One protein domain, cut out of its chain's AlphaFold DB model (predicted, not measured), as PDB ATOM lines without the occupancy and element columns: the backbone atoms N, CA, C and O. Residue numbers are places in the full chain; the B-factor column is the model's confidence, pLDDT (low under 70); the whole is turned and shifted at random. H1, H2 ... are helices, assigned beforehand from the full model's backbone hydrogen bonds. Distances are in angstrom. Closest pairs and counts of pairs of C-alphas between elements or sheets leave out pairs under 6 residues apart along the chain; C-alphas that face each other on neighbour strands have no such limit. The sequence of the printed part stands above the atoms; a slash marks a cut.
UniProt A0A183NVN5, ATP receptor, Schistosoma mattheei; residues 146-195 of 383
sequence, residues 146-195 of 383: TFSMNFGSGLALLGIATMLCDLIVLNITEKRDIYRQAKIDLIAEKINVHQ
ATOM      1  N   THR A 146       1.938 -63.054 -38.074       95.00
ATOM      2  CA  THR A 146       1.061 -62.794 -36.924       95.00
ATOM      3  C   THR A 146       1.852 -62.861 -35.619       95.00
ATOM      4  O   THR A 146       1.662 -62.023 -34.739       95.00
ATOM      5  N   PHE A 147       2.787 -63.811 -35.509       97.19
ATOM      6  CA  PHE A 147       3.696 -63.899 -34.370       97.19
ATOM      7  C   PHE A 147       4.577 -62.648 -34.240       97.19
ATOM      8  O   PHE A 147       4.610 -62.056 -33.166       97.19
ATOM      9  N   SER A 148       5.241 -62.197 -35.312       97.94
ATOM     10  CA  SER A 148       6.128 -61.028 -35.264       97.94
ATOM     11  C   SER A 148       5.376 -59.736 -34.946       97.94
ATOM     12  O   SER A 148       5.890 -58.908 -34.197       97.94
ATOM     13  N   MET A 149       4.150 -59.579 -35.459       97.00
ATOM     14  CA  MET A 149       3.291 -58.438 -35.136       97.00
ATOM     15  C   MET A 149       2.926 -58.426 -33.645       97.00
ATOM     16  O   MET A 149       3.166 -57.431 -32.965       97.00
ATOM     17  N   ASN A 150       2.443 -59.553 -33.112       97.44
ATOM     18  CA  ASN A 150       2.089 -59.678 -31.695       97.44
ATOM     19  C   ASN A 150       3.313 -59.525 -30.772       97.44
ATOM     20  O   ASN A 150       3.220 -58.896 -29.719       97.44
ATOM     21  N   PHE A 151       4.469 -60.064 -31.170       97.56
ATOM     22  CA  PHE A 151       5.725 -59.950 -30.429       97.56
ATOM     23  C   PHE A 151       6.227 -58.500 -30.387       97.56
ATOM     24  O   PHE A 151       6.557 -57.998 -29.313       97.56
ATOM     25  N   GLY A 152       6.203 -57.792 -31.522       97.06
ATOM     26  CA  GLY A 152       6.528 -56.364 -31.591       97.06
ATOM     27  C   GLY A 152       5.598 -55.506 -30.727       97.06
ATOM     28  O   GLY A 152       6.071 -54.651 -29.979       97.06
ATOM     29  N   SER A 153       4.288 -55.781 -30.747       97.12
ATOM     30  CA  SER A 153       3.320 -55.131 -29.852       97.12
ATOM     31  C   SER A 153       3.611 -55.410 -28.372       97.12
ATOM     32  O   SER A 153       3.555 -54.490 -27.557       97.12
ATOM     33  N   GLY A 154       3.983 -56.645 -28.021       96.56
ATOM     34  CA  GLY A 154       4.395 -57.010 -26.662       96.56
ATOM     35  C   GLY A 154       5.635 -56.245 -26.189       96.56
ATOM     36  O   GLY A 154       5.635 -55.702 -25.085       96.56
ATOM     37  N   LEU A 155       6.665 -56.129 -27.035       96.19
ATOM     38  CA  LEU A 155       7.868 -55.347 -26.727       96.19
ATOM     39  C   LEU A 155       7.573 -53.846 -26.568       96.19
ATOM     40  O   LEU A 155       8.127 -53.210 -25.673       96.19
ATOM     41  N   ALA A 156       6.671 -53.282 -27.377       95.81
ATOM     42  CA  ALA A 156       6.268 -51.879 -27.253       95.81
ATOM     43  C   ALA A 156       5.593 -51.578 -25.898       95.81
ATOM     44  O   ALA A 156       5.867 -50.542 -25.289       95.81
ATOM     45  N   LEU A 157       4.774 -52.503 -25.379       95.50
ATOM     46  CA  LEU A 157       4.138 -52.369 -24.061       95.50
ATOM     47  C   LEU A 157       5.156 -52.351 -22.905       95.50
ATOM     48  O   LEU A 157       4.949 -51.630 -21.928       95.50
ATOM     49  N   LEU A 158       6.284 -53.064 -23.023       94.81
ATOM     50  CA  LEU A 158       7.363 -53.007 -22.024       94.81
ATOM     51  C   LEU A 158       7.996 -51.606 -21.930       94.81
ATOM     52  O   LEU A 158       8.390 -51.186 -20.843       94.81
ATOM     53  N   GLY A 159       8.036 -50.852 -23.034       94.94
ATOM     54  CA  GLY A 159       8.479 -49.454 -23.032       94.94
ATOM     55  C   GLY A 159       7.548 -48.521 -22.246       94.94
ATOM     56  O   GLY A 159       8.009 -47.591 -21.589       94.94
ATOM     57  N   ILE A 160       6.237 -48.785 -22.244       95.75
ATOM     58  CA  ILE A 160       5.275 -48.005 -21.446       95.75
ATOM     59  C   ILE A 160       5.471 -48.281 -19.948       95.75
ATOM     60  O   ILE A 160       5.385 -47.357 -19.137       95.75
ATOM     61  N   ALA A 161       5.794 -49.522 -19.569       93.44
ATOM     62  CA  ALA A 161       6.061 -49.872 -18.176       93.44
ATOM     63  C   ALA A 161       7.246 -49.078 -17.594       93.44
ATOM     64  O   ALA A 161       7.130 -48.548 -16.490       93.44
ATOM     65  N   THR A 162       8.348 -48.914 -18.339       92.69
ATOM     66  CA  THR A 162       9.499 -48.124 -17.858       92.69
ATOM     67  C   THR A 162       9.163 -46.641 -17.705       92.69
ATOM     68  O   THR A 162       9.549 -46.043 -16.702       92.69
ATOM     69  N   MET A 163       8.372 -46.067 -18.620       92.75
ATOM     70  CA  MET A 163       7.877 -44.685 -18.513       92.75
ATOM     71  C   MET A 163       6.986 -44.473 -17.280       92.75
ATOM     72  O   MET A 163       7.097 -43.448 -16.609       92.75
ATOM     73  N   LEU A 164       6.132 -45.446 -16.942       93.38
ATOM     74  CA  LEU A 164       5.314 -45.403 -15.725       93.38
ATOM     75  C   LEU A 164       6.163 -45.549 -14.454       93.38
ATOM     76  O   LEU A 164       5.957 -44.795 -13.503       93.38
ATOM     77  N   CYS A 165       7.148 -46.453 -14.434       91.12
ATOM     78  CA  CYS A 165       8.096 -46.565 -13.323       91.12
ATOM     79  C   CYS A 165       8.867 -45.252 -13.103       91.12
ATOM     80  O   CYS A 165       8.959 -44.778 -11.972       91.12
ATOM     81  N   ASP A 166       9.354 -44.632 -14.179       90.12
ATOM     82  CA  ASP A 166      10.011 -43.322 -14.146       90.12
ATOM     83  C   ASP A 166       9.087 -42.221 -13.602       90.12
ATOM     84  O   ASP A 166       9.498 -41.427 -12.752       90.12
ATOM     85  N   LEU A 167       7.828 -42.182 -14.053       89.88
ATOM     86  CA  LEU A 167       6.829 -41.222 -13.580       89.88
ATOM     87  C   LEU A 167       6.580 -41.368 -12.070       89.88
ATOM     88  O   LEU A 167       6.530 -40.363 -11.360       89.88
ATOM     89  N   ILE A 168       6.453 -42.602 -11.578       91.38
ATOM     90  CA  ILE A 168       6.220 -42.907 -10.160       91.38
ATOM     91  C   ILE A 168       7.428 -42.493  -9.309       91.38
ATOM     92  O   ILE A 168       7.263 -41.745  -8.345       91.38
ATOM     93  N   VAL A 169       8.643 -42.911  -9.684       91.50
ATOM     94  CA  VAL A 169       9.874 -42.624  -8.918       91.50
ATOM     95  C   VAL A 169      10.169 -41.121  -8.847       91.50
ATOM     96  O   VAL A 169      10.599 -40.624  -7.807       91.50
ATOM     97  N   LEU A 170       9.911 -40.375  -9.927       85.44
ATOM     98  CA  LEU A 170      10.200 -38.939  -9.982       85.44
ATOM     99  C   LEU A 170       9.140 -38.056  -9.301       85.44
ATOM    100  O   LEU A 170       9.474 -36.941  -8.900       85.44
ATOM    101  N   ASN A 171       7.890 -38.516  -9.160       85.50
ATOM    102  CA  ASN A 171       6.799 -37.693  -8.615       85.50
ATOM    103  C   ASN A 171       6.296 -38.130  -7.230       85.50
ATOM    104  O   ASN A 171       5.911 -37.263  -6.446       85.50
ATOM    105  N   ILE A 172       6.289 -39.434  -6.926       87.44
ATOM    106  CA  ILE A 172       5.603 -40.000  -5.747       87.44
ATOM    107  C   ILE A 172       6.581 -40.343  -4.612       87.44
ATOM    108  O   ILE A 172       6.235 -40.220  -3.440       87.44
ATOM    109  N   THR A 173       7.809 -40.763  -4.921       88.25
ATOM    110  CA  THR A 173       8.784 -41.187  -3.901       88.25
ATOM    111  C   THR A 173       9.329 -40.004  -3.089       88.25
ATOM    112  O   THR A 173       9.812 -39.030  -3.660       88.25
ATOM    113  N   GLU A 174       9.365 -40.109  -1.753       84.06
ATOM    114  CA  GLU A 174       9.886 -39.047  -0.863       84.06
ATOM    115  C   GLU A 174      11.312 -38.594  -1.226       84.06
ATOM    116  O   GLU A 174      11.632 -37.409  -1.187       84.06
ATOM    117  N   LYS A 175      12.171 -39.533  -1.642       86.06
ATOM    118  CA  LYS A 175      13.565 -39.280  -2.052       86.06
ATOM    119  C   LYS A 175      13.717 -38.855  -3.524       86.06
ATOM    120  O   LYS A 175      14.806 -38.999  -4.083       86.06
ATOM    121  N   ARG A 176      12.656 -38.342  -4.163       82.56
ATOM    122  CA  ARG A 176      12.627 -37.948  -5.589       82.56
ATOM    123  C   ARG A 176      13.813 -37.092  -6.033       82.56
ATOM    124  O   ARG A 176      14.312 -37.292  -7.133       82.56
ATOM    125  N   ASP A 177      14.296 -36.178  -5.191       81.25
ATOM    126  CA  ASP A 177      15.362 -35.245  -5.572       81.25
ATOM    127  C   ASP A 177      16.717 -35.951  -5.746       81.25
ATOM    128  O   ASP A 177      17.471 -35.609  -6.656       81.25
ATOM    129  N   ILE A 178      16.974 -37.013  -4.969       85.88
ATOM    130  CA  ILE A 178      18.161 -37.873  -5.110       85.88
ATOM    131  C   ILE A 178      18.079 -38.668  -6.422       85.88
ATOM    132  O   ILE A 178      19.029 -38.678  -7.202       85.88
ATOM    133  N   TYR A 179      16.924 -39.282  -6.707       82.62
ATOM    134  CA  TYR A 179      16.703 -40.005  -7.969       82.62
ATOM    135  C   TYR A 179      16.773 -39.081  -9.191       82.62
ATOM    136  O   TYR A 179      17.293 -39.469 -10.237       82.62
ATOM    137  N   ARG A 180      16.289 -37.842  -9.063       81.75
ATOM    138  CA  ARG A 180      16.327 -36.835 -10.124       81.75
ATOM    139  C   ARG A 180      17.751 -36.378 -10.424       81.75
ATOM    140  O   ARG A 180      18.092 -36.283 -11.599       81.75
ATOM    141  N   GLN A 181      18.571 -36.129  -9.401       84.00
ATOM    142  CA  GLN A 181      19.992 -35.802  -9.570       84.00
ATOM    143  C   GLN A 181      20.739 -36.963 -10.233       84.00
ATOM    144  O   GLN A 181      21.267 -36.782 -11.325       84.00
ATOM    145  N   ALA A 182      20.639 -38.178  -9.681       83.50
ATOM    146  CA  ALA A 182      21.276 -39.364 -10.255       83.50
ATOM    147  C   ALA A 182      20.877 -39.609 -11.725       83.50
ATOM    148  O   ALA A 182      21.721 -39.951 -12.551       83.50
ATOM    149  N   LYS A 183      19.604 -39.388 -12.086       83.00
ATOM    150  CA  LYS A 183      19.141 -39.504 -13.477       83.00
ATOM    151  C   LYS A 183      19.703 -38.405 -14.386       83.00
ATOM    152  O   LYS A 183      20.043 -38.700 -15.528       83.00
ATOM    153  N   ILE A 184      19.797 -37.162 -13.911       83.06
ATOM    154  CA  ILE A 184      20.381 -36.047 -14.673       83.06
ATOM    155  C   ILE A 184      21.878 -36.280 -14.901       83.06
ATOM    156  O   ILE A 184      22.337 -36.128 -16.032       83.06
ATOM    157  N   ASP A 185      22.608 -36.713 -13.874       83.69
ATOM    158  CA  ASP A 185      24.048 -36.975 -13.953       83.69
ATOM    159  C   ASP A 185      24.349 -38.135 -14.920       83.69
ATOM    160  O   ASP A 185      25.180 -37.987 -15.818       83.69
ATOM    161  N   LEU A 186      23.586 -39.235 -14.847       78.62
ATOM    162  CA  LEU A 186      23.670 -40.353 -15.802       78.62
ATOM    163  C   LEU A 186      23.350 -39.941 -17.250       78.62
ATOM    164  O   LEU A 186      23.947 -40.464 -18.194       78.62
ATOM    165  N   ILE A 187      22.399 -39.022 -17.455       81.81
ATOM    166  CA  ILE A 187      22.078 -38.489 -18.789       81.81
ATOM    167  C   ILE A 187      23.222 -37.604 -19.302       81.81
ATOM    168  O   ILE A 187      23.618 -37.738 -20.460       81.81
ATOM    169  N   ALA A 188      23.783 -36.738 -18.453       81.62
ATOM    170  CA  ALA A 188      24.908 -35.877 -18.807       81.62
ATOM    171  C   ALA A 188      26.156 -36.696 -19.177       81.62
ATOM    172  O   ALA A 188      26.784 -36.428 -20.203       81.62
ATOM    173  N   GLU A 189      26.476 -37.738 -18.405       81.44
ATOM    174  CA  GLU A 189      27.575 -38.662 -18.700       81.44
ATOM    175  C   GLU A 189      27.379 -39.365 -20.055       81.44
ATOM    176  O   GLU A 189      28.274 -39.329 -20.902       81.44
ATOM    177  N   LYS A 190      26.179 -39.904 -20.327       80.94
ATOM    178  CA  LYS A 190      25.852 -40.524 -21.625       80.94
ATOM    179  C   LYS A 190      26.009 -39.573 -22.813       80.94
ATOM    180  O   LYS A 190      26.536 -39.981 -23.847       80.94
ATOM    181  N   ILE A 191      25.557 -38.324 -22.685       80.75
ATOM    182  CA  ILE A 191      25.676 -37.321 -23.756       80.75
ATOM    183  C   ILE A 191      27.151 -37.011 -24.031       80.75
ATOM    184  O   ILE A 191      27.564 -36.982 -25.191       80.75
ATOM    185  N   ASN A 192      27.962 -36.857 -22.981       79.75
ATOM    186  CA  ASN A 192      29.395 -36.594 -23.116       79.75
ATOM    187  C   ASN A 192      30.135 -37.755 -23.811       79.75
ATOM    188  O   ASN A 192      30.987 -37.509 -24.669       79.75
ATOM    189  N   VAL A 193      29.793 -39.013 -23.498       76.44
ATOM    190  CA  VAL A 193      30.355 -40.214 -24.158       76.44
ATOM    191  C   VAL A 193      29.958 -40.300 -25.641       76.44
ATOM    192  O   VAL A 193      30.794 -40.627 -26.489       76.44
ATOM    193  N   HIS A 194      28.720 -39.946 -26.001       71.56
ATOM    194  CA  HIS A 194      28.320 -39.884 -27.412       71.56
ATOM    195  C   HIS A 194      29.055 -38.770 -28.175       71.56
ATOM    196  O   HIS A 194      29.616 -39.027 -29.236       71.56
ATOM    197  N   GLN A 195      29.175 -37.567 -27.604       71.50
ATOM    198  CA  GLN A 195      29.889 -36.452 -28.247       71.50
ATOM    199  C   GLN A 195      31.402 -36.685 -28.405       71.50
ATOM    200  O   GLN A 195      32.032 -36.070 -29.266       71.50
TER     201      GLN A 195
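What this domain is: This is residues 146 to 195 of the 383 residues of the protein "ATP receptor" of Schistosoma mattheei (UniProt A0A183NVN5). Two long helices, H1 and then H2, meet at their ends through a tight turn and make an open V, with most of each arm standing free. The printed part has 50 residues with two named helices and no named strand, and its class is all helix. It is extended, with a radius of gyration of the C-alphas of 15.4 A, and flat, spanning 43 by 33 by 7 A.

How they stand to each other: Start with H1, residues 146 to 171, and go on to H2, residues 176 to 195. They touch only at the corner by their link, where the closest C-alphas, those of Leu 170 and Arg 176, are 5.1 A apart. Their lines stand at a steep tilt of 56 degrees, and they run opposite ways. In H2 every O i to N i+4 pair is within hydrogen-bond range; in H1, 20 of 22 are.

Where its parts are: Find C-alpha 146 at (1.061, -62.794, -36.924); from there H1 runs 38.3 A to C-alpha 171. H2 runs 28.5 A from C-alpha 176 at (12.627, -37.948, -5.589) to C-alpha 195 at (29.889, -36.452, -28.247).

The domain as a whole: Look at Thr 146 and Asp 177 for the two C-alphas farthest apart, 44.1 A. The printed part has no cut, and the link from H1 to H2 is tight. No printed residue is under 70 in pLDDT.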